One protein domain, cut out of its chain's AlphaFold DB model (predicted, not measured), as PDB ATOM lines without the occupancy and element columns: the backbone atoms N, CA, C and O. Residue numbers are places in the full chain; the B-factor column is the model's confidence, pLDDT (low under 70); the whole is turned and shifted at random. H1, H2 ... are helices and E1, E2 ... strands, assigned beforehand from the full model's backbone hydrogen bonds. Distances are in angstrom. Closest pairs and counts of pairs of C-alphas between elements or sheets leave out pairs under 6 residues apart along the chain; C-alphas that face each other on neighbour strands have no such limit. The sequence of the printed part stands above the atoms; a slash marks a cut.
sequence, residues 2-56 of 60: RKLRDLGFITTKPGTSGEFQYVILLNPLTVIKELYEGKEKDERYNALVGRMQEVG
ATOM      1  N   ARG A   2     -32.212 -30.007  10.508       95.56
ATOM      2  CA  ARG A   2     -31.493 -29.122  11.470       95.56
ATOM      3  C   ARG A   2     -30.844 -27.893  10.821       95.56
ATOM      4  O   ARG A   2     -31.265 -26.789  11.108       95.56
ATOM      5  N   LYS A   3     -29.954 -28.086   9.837       96.50
ATOM      6  CA  LYS A   3     -29.290 -26.970   9.130       96.50
ATOM      7  C   LYS A   3     -30.252 -25.940   8.529       96.50
ATOM      8  O   LYS A   3     -29.938 -24.764   8.542       96.50
ATOM      9  N   LEU A   4     -31.405 -26.362   8.005       96.00
ATOM     10  CA  LEU A   4     -32.390 -25.429   7.445       96.00
ATOM     11  C   LEU A   4     -33.029 -24.578   8.543       96.00
ATOM     12  O   LEU A   4     -33.251 -23.395   8.329       96.00
ATOM     13  N   ARG A   5     -33.297 -25.171   9.713       96.06
ATOM     14  CA  ARG A   5     -33.800 -24.447  10.885       96.06
ATOM     15  C   ARG A   5     -32.742 -23.481  11.402       96.06
ATOM     16  O   ARG A   5     -33.038 -22.319  11.632       96.06
ATOM     17  N   ASP A   6     -31.511 -23.963  11.537       96.12
ATOM     18  CA  ASP A   6     -30.404 -23.188  12.095       96.12
ATOM     19  C   ASP A   6     -30.010 -22.013  11.174       96.12
ATOM     20  O   ASP A   6     -29.583 -20.970  11.655       96.12
ATOM     21  N   LEU A   7     -30.199 -22.157   9.855       96.00
ATOM     22  CA  LEU A   7     -30.028 -21.089   8.861       96.00
ATOM     23  C   LEU A   7     -31.277 -20.205   8.672       96.00
ATOM     24  O   LEU A   7     -31.239 -19.299   7.848       96.00
ATOM     25  N   GLY A   8     -32.382 -20.476   9.372       96.31
ATOM     26  CA  GLY A   8     -33.605 -19.668   9.299       96.31
ATOM     27  C   GLY A   8     -34.527 -19.951   8.108       96.31
ATOM     28  O   GLY A   8     -35.511 -19.251   7.930       96.31
ATOM     29  N   PHE A   9     -34.283 -20.990   7.302       97.44
ATOM     30  CA  PHE A   9     -35.169 -21.357   6.183       97.44
ATOM     31  C   PHE A   9     -36.463 -22.044   6.626       97.44
ATOM     32  O   PHE A   9     -37.444 -22.058   5.884       97.44
ATOM     33  N   ILE A  10     -36.469 -22.654   7.813       97.56
ATOM     34  CA  ILE A  10     -37.661 -23.290   8.376       97.56
ATOM     35  C   ILE A  10     -37.831 -22.921   9.844       97.56
ATOM     36  O   ILE A  10     -36.856 -22.819  10.587       97.56
ATOM     37  N   THR A  11     -39.080 -22.841  10.289       96.56
ATOM     38  CA  THR A  11     -39.415 -22.936  11.712       96.56
ATOM     39  C   THR A  11     -40.058 -24.285  11.986       96.56
ATOM     40  O   THR A  11     -40.660 -24.907  11.108       96.56
ATOM     41  N   THR A  12     -39.864 -24.796  13.198       96.19
ATOM     42  CA  THR A  12     -40.274 -26.156  13.552       96.19
ATOM     43  C   THR A  12     -40.971 -26.152  14.895       96.19
ATOM     44  O   THR A  12     -40.493 -25.504  15.827       96.19
ATOM     45  N   LYS A  13     -42.047 -26.923  15.023       96.25
ATOM     46  CA  LYS A  13     -42.705 -27.185  16.302       96.25
ATOM     47  C   LYS A  13     -42.648 -28.692  16.588       96.25
ATOM     48  O   LYS A  13     -43.022 -29.480  15.714       96.25
ATOM     49  N   PRO A  14     -42.184 -29.111  17.779       95.25
ATOM     50  CA  PRO A  14     -42.140 -30.522  18.132       95.25
ATOM     51  C   PRO A  14     -43.554 -31.095  18.277       95.25
ATOM     52  O   PRO A  14     -44.489 -30.391  18.669       95.25
ATOM     53  N   GLY A  15     -43.697 -32.384  17.986       95.19
ATOM     54  CA  GLY A  15     -44.907 -33.154  18.256       95.19
ATOM     55  C   GLY A  15     -44.580 -34.543  18.806       95.19
ATOM     56  O   GLY A  15     -43.429 -34.844  19.119       95.19
ATOM     57  N   THR A  16     -45.599 -35.395  18.912       95.12
ATOM     58  CA  THR A  16     -45.502 -36.769  19.440       95.12
ATOM     59  C   THR A  16     -44.474 -37.646  18.722       95.12
ATOM     60  O   THR A  16     -43.930 -38.568  19.320       95.12
ATOM     61  N   SER A  17     -44.196 -37.356  17.454       92.81
ATOM     62  CA  SER A  17     -43.301 -38.110  16.576       92.81
ATOM     63  C   SER A  17     -41.913 -37.467  16.426       92.81
ATOM     64  O   SER A  17     -41.085 -37.989  15.681       92.81
ATOM     65  N   GLY A  18     -41.638 -36.344  17.104       94.00
ATOM     66  CA  GLY A  18     -40.307 -35.723  17.157       94.00
ATOM     67  C   GLY A  18     -40.260 -34.224  16.839       94.00
ATOM     68  O   GLY A  18     -41.277 -33.562  16.628       94.00
ATOM     69  N   GLU A  19     -39.040 -33.671  16.807       92.69
ATOM     70  CA  GLU A  19     -38.794 -32.216  16.724       92.69
ATOM     71  C   GLU A  19     -39.167 -31.581  15.369       92.69
ATOM     72  O   GLU A  19     -39.422 -30.382  15.303       92.69
ATOM     73  N   PHE A  20     -39.214 -32.378  14.296       94.44
ATOM     74  CA  PHE A  20     -39.516 -31.934  12.926       94.44
ATOM     75  C   PHE A  20     -40.912 -32.362  12.453       94.44
ATOM     76  O   PHE A  20     -41.150 -32.435  11.251       94.44
ATOM     77  N   GLN A  21     -41.828 -32.677  13.372       95.50
ATOM     78  CA  GLN A  21     -43.182 -33.100  13.007       95.50
ATOM     79  C   GLN A  21     -43.982 -31.980  12.332       95.50
ATOM     80  O   GLN A  21     -44.694 -32.232  11.365       95.50
ATOM     81  N   TYR A  22     -43.856 -30.748  12.825       96.69
ATOM     82  CA  TYR A  22     -44.493 -29.582  12.228       96.69
ATOM     83  C   TYR A  22     -43.413 -28.639  11.721       96.69
ATOM     84  O   TYR A  22     -42.559 -28.201  12.494       96.69
ATOM     85  N   VAL A  23     -43.452 -28.333  10.428       96.62
ATOM     86  CA  VAL A  23     -42.457 -27.501   9.751       96.62
ATOM     87  C   VAL A  23     -43.176 -26.423   8.960       96.62
ATOM     88  O   VAL A  23     -44.070 -26.726   8.173       96.62
ATOM     89  N   ILE A  24     -42.760 -25.177   9.151       97.31
ATOM     90  CA  ILE A  24     -43.157 -24.055   8.306       97.31
ATOM     91  C   ILE A  24     -41.937 -23.673   7.479       97.31
ATOM     92  O   ILE A  24     -40.874 -23.384   8.031       97.31
ATOM     93  N   LEU A  25     -42.098 -23.693   6.159       97.00
ATOM     94  CA  LEU A  25     -41.102 -23.187   5.226       97.00
ATOM     95  C   LEU A  25     -41.246 -21.669   5.132       97.00
ATOM     96  O   LEU A  25     -42.338 -21.171   4.863       97.00
ATOM     97  N   LEU A  26     -40.154 -20.951   5.367       95.88
ATOM     98  CA  LEU A  26     -40.109 -19.504   5.199       95.88
ATOM     99  C   LEU A  26     -39.718 -19.157   3.763       95.88
ATOM    100  O   LEU A  26     -39.080 -19.955   3.074       95.88
ATOM    101  N   ASN A  27     -40.109 -17.964   3.311       94.50
ATOM    102  CA  ASN A  27     -39.736 -17.467   1.994       94.50
ATOM    103  C   ASN A  27     -38.197 -17.399   1.891       94.50
ATOM    104  O   ASN A  27     -37.573 -16.590   2.586       94.50
ATOM    105  N   PRO A  28     -37.558 -18.229   1.043       94.31
ATOM    106  CA  PRO A  28     -36.103 -18.319   1.000       94.31
ATOM    107  C   PRO A  28     -35.458 -17.026   0.500       94.31
ATOM    108  O   PRO A  28     -34.304 -16.771   0.828       94.31
ATOM    109  N   LEU A  29     -36.187 -16.204  -0.263       95.19
ATOM    110  CA  LEU A  29     -35.706 -14.900  -0.705       95.19
ATOM    111  C   LEU A  29     -35.420 -14.010   0.512       95.19
ATOM    112  O   LEU A  29     -34.293 -13.547   0.675       95.19
ATOM    113  N   THR A  30     -36.395 -13.842   1.402       94.38
ATOM    114  CA  THR A  30     -36.255 -13.021   2.612       94.38
ATOM    115  C   THR A  30     -35.098 -13.504   3.487       94.38
ATOM    116  O   THR A  30     -34.229 -12.714   3.845       94.38
ATOM    117  N   VAL A  31     -35.005 -14.817   3.717       95.88
ATOM    118  CA  VAL A  31     -33.926 -15.412   4.524       95.88
ATOM    119  C   VAL A  31     -32.549 -15.171   3.895       95.88
ATOM    120  O   VAL A  31     -31.601 -14.807   4.584       95.88
ATOM    121  N   ILE A  32     -32.407 -15.339   2.576       95.56
ATOM    122  CA  ILE A  32     -31.126 -15.101   1.894       95.56
ATOM    123  C   ILE A  32     -30.760 -13.615   1.918       95.56
ATOM    124  O   ILE A  32     -29.593 -13.289   2.118       95.56
ATOM    125  N   LYS A  33     -31.733 -12.713   1.750       95.00
ATOM    126  CA  LYS A  33     -31.514 -11.267   1.867       95.00
ATOM    127  C   LYS A  33     -30.933 -10.910   3.238       95.00
ATOM    128  O   LYS A  33     -29.905 -10.242   3.281       95.00
ATOM    129  N   GLU A  34     -31.531 -11.417   4.314       94.75
ATOM    130  CA  GLU A  34     -31.046 -11.236   5.692       94.75
ATOM    131  C   GLU A  34     -29.645 -11.835   5.889       94.75
ATOM    132  O   GLU A  34     -28.753 -11.194   6.438       94.75
ATOM    133  N   LEU A  35     -29.392 -13.040   5.364       94.81
ATOM    134  CA  LEU A  35     -28.074 -13.679   5.445       94.81
ATOM    135  C   LEU A  35     -26.963 -12.887   4.740       94.81
ATOM    136  O   LEU A  35     -25.789 -13.100   5.065       94.81
ATOM    137  N   TYR A  36     -27.306 -12.032   3.776       95.44
ATOM    138  CA  TYR A  36     -26.379 -11.158   3.054       95.44
ATOM    139  C   TYR A  36     -26.329  -9.726   3.604       95.44
ATOM    140  O   TYR A  36     -25.574  -8.904   3.078       95.44
ATOM    141  N   GLU A  37     -27.063  -9.404   4.674       94.56
ATOM    142  CA  GLU A  37     -26.921  -8.107   5.334       94.56
ATOM    143  C   GLU A  37     -25.489  -7.923   5.857       94.56
ATOM    144  O   GLU A  37     -24.922  -8.784   6.532       94.56
ATOM    145  N   GLY A  38     -24.865  -6.803   5.482       94.00
ATOM    146  CA  GLY A  38     -23.471  -6.502   5.825       94.00
ATOM    147  C   GLY A  38     -22.418  -7.335   5.083       94.00
ATOM    148  O   GLY A  38     -21.233  -7.200   5.387       94.00
ATOM    149  N   LYS A  39     -22.811  -8.173   4.113       94.75
ATOM    150  CA  LYS A  39     -21.893  -8.942   3.259       94.75
ATOM    151  C   LYS A  39     -21.839  -8.368   1.851       94.75
ATOM    152  O   LYS A  39     -22.795  -7.769   1.359       94.75
ATOM    153  N   GLU A  40     -20.715  -8.587   1.180       95.94
ATOM    154  CA  GLU A  40     -20.613  -8.317  -0.249       95.94
ATOM    155  C   GLU A  40     -21.540  -9.262  -1.030       95.94
ATOM    156  O   GLU A  40     -21.640 -10.455  -0.734       95.94
ATOM    157  N   LYS A  41     -22.250  -8.712  -2.019       95.88
ATOM    158  CA  LYS A  41     -23.168  -9.470  -2.874       95.88
ATOM    159  C   LYS A  41     -22.368 -10.188  -3.949       95.88
ATOM    160  O   LYS A  41     -21.980  -9.581  -4.946       95.88
ATOM    161  N   ASP A  42     -22.145 -11.474  -3.730       96.75
ATOM    162  CA  ASP A  42     -21.420 -12.320  -4.666       96.75
ATOM    163  C   ASP A  42     -22.232 -12.637  -5.939       96.75
ATOM    164  O   ASP A  42     -23.402 -12.270  -6.098       96.75
ATOM    165  N   GLU A  43     -21.593 -13.339  -6.874       97.81
ATOM    166  CA  GLU A  43     -22.206 -13.770  -8.133       97.81
ATOM    167  C   GLU A  43     -23.501 -14.570  -7.912       97.81
ATOM    168  O   GLU A  43     -24.472 -14.395  -8.649       97.81
ATOM    169  N   ARG A  44     -23.558 -15.406  -6.868       96.69
ATOM    170  CA  ARG A  44     -24.717 -16.263  -6.585       96.69
ATOM    171  C   ARG A  44     -25.892 -15.451  -6.066       96.69
ATOM    172  O   ARG A  44     -27.026 -15.695  -6.481       96.69
ATOM    173  N   TYR A  45     -25.632 -14.481  -5.196       96.81
ATOM    174  CA  TYR A  45     -26.647 -13.540  -4.747       96.81
ATOM    175  C   TYR A  45     -27.203 -12.748  -5.931       96.81
ATOM    176  O   TYR A  45     -28.417 -12.669  -6.107       96.81
ATOM    177  N   ASN A  46     -26.332 -12.222  -6.794       96.81
ATOM    178  CA  ASN A  46     -26.762 -11.446  -7.955       96.81
ATOM    179  C   ASN A  46     -27.567 -12.295  -8.954       96.81
ATOM    180  O   ASN A  46     -28.597 -11.831  -9.443       96.81
ATOM    181  N   ALA A  47     -27.174 -13.551  -9.187       97.62
ATOM    182  CA  ALA A  47     -27.939 -14.490 -10.008       97.62
ATOM    183  C   ALA A  47     -29.338 -14.766  -9.425       97.62
ATOM    184  O   ALA A  47     -30.324 -14.784 -10.164       97.62
ATOM    185  N   LEU A  48     -29.451 -14.922  -8.099       96.50
ATOM    186  CA  LEU A  48     -30.738 -15.080  -7.418       96.50
ATOM    187  C   LEU A  48     -31.634 -13.849  -7.611       96.50
ATOM    188  O   LEU A  48     -32.810 -13.998  -7.944       96.50
ATOM    189  N   VAL A  49     -31.089 -12.640  -7.428       96.06
ATOM    190  CA  VAL A  49     -31.842 -11.389  -7.619       96.06
ATOM    191  C   VAL A  49     -32.275 -11.217  -9.072       96.06
ATOM    192  O   VAL A  49     -33.429 -10.862  -9.315       96.06
ATOM    193  N   GLY A  50     -31.394 -11.511 -10.031       96.94
ATOM    194  CA  GLY A  50     -31.732 -11.487 -11.454       96.94
ATOM    195  C   GLY A  50     -32.901 -12.421 -11.758       96.94
ATOM    196  O   GLY A  50     -33.910 -11.995 -12.320       96.94
ATOM    197  N   ARG A  51     -32.842 -13.664 -11.262       97.00
ATOM    198  CA  ARG A  51     -33.929 -14.625 -11.461       97.00
ATOM    199  C   ARG A  51     -35.235 -14.187 -10.800       97.00
ATOM    200  O   ARG A  51     -36.299 -14.370 -11.386       97.00
ATOM    201  N   MET A  52     -35.165 -13.604  -9.602       96.56
ATOM    202  CA  MET A  52     -36.327 -13.052  -8.902       96.56
ATOM    203  C   MET A  52     -37.026 -11.978  -9.753       96.56
ATOM    204  O   MET A  52     -38.249 -12.001  -9.879       96.56
ATOM    205  N   GLN A  53     -36.259 -11.085 -10.384       95.44
ATOM    206  CA  GLN A  53     -36.795 -10.047 -11.268       95.44
ATOM    207  C   GLN A  53     -37.416 -10.631 -12.544       95.44
ATOM    208  O   GLN A  53     -38.519 -10.232 -12.912       95.44
ATOM    209  N   GLU A  54     -36.756 -11.598 -13.187       97.62
ATOM    210  CA  GLU A  54     -37.255 -12.251 -14.410       97.62
ATOM    211  C   GLU A  54     -38.627 -12.906 -14.229       97.62
ATOM    212  O   GLU A  54     -39.443 -12.904 -15.148       97.62
ATOM    213  N   VAL A  55     -38.887 -13.483 -13.052       96.38
ATOM    214  CA  VAL A  55     -40.173 -14.131 -12.742       96.38
ATOM    215  C   VAL A  55     -41.210 -13.169 -12.160       96.38
ATOM    216  O   VAL A  55     -42.299 -13.599 -11.791       96.38
ATOM    217  N   GLY A  56     -40.882 -11.878 -12.051       94.69
ATOM    218  CA  GLY A  56     -41.762 -10.861 -11.474       94.69
ATOM    219  C   GLY A  56     -41.939 -10.963  -9.955       94.69
ATOM    220  O   GLY A  56     -42.852 -10.338  -9.409       94.69
TER     221      GLY A  56
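Overview. This is residues 2 to 56 of the 60 residues of an uncharacterized protein of Buttiauxella agrestis (UniProt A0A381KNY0). A two-stranded hairpin, E1 and E2, makes one end of a long, flat, open shape, and helix H3 makes the other end, with helix H2 between them. The short helix H1 sits beside the start of E1, and no two helices touch. The printed part has 55 residues, with three named helices and two named strands in the order H1, E1, E2, H2, H3; the sheet has the order E1 - E2 and is antiparallel. The class is mixed, helices and strands. The whole is loose, with a radius of gyration of the C-alphas of 14.4 A and spans of 42 by 25 by 12 A.

Along the chain. Strand E1 covers residues 10 to 15 and is 15.7 A long from first to last C-alpha; C-alpha 10 is at (-37.661, -23.290, 8.376). Strand E2 covers residues 18 to 25 and is 17.3 A long; it bends by 54 degrees at residue 22. Helix H1, residues 2 to 6, comes before the sheet, with C-alpha 2 at (-31.493, -29.122, 11.470), and is 6.1 A long. Helix H2, residues 28 to 35, measures 10.3 A. Helix H3, residues 43 to 54, is the longest helix at 16.4 A and ends with C-alpha 54 at (-37.255, -12.251, -14.410).

Arrangement. E1 and E2 form a hairpin of antiparallel neighbours, with 147 degrees between their N-to-C directions. C-alphas 12 and 23 face each other at 4.6 A. N 11 and O 24, 2.9 A apart, and N 15 and O 18, 3.0 A apart, are within hydrogen-bond range. H1 and E1 have 3 pairs of C-alphas within 8 A; the closest are those of Leu 4 and Ile 10, 5.8 A apart. H1 and E2 are near each other, with 7 pairs of C-alphas within 10 A. H2 and H3 are near each other too, with 7 pairs within 10 A and a closest distance of 8.2 A between their C-alphas. Among the pairs that are apart are E1 and H2, E2 and H3, and H1 and H3. In H1, H2 and H3 every O i to N i+4 pair is within hydrogen-bond range.

Size, cuts and confidence. The two C-alphas farthest apart are those of Thr 16 and Glu 43, at 42.8 A. The centre of H2 is the nearest to the mean of the C-alphas, at 5.4 A, and that of E2 the farthest, at 15.2 A. The links H1 to E1, E1 to E2 and E2 to H2 are tight, and the link H2 to H3, with 7 residues between them, is short. The printed part has no cut. Its mean pLDDT is 95.8, and no printed residue is under 70.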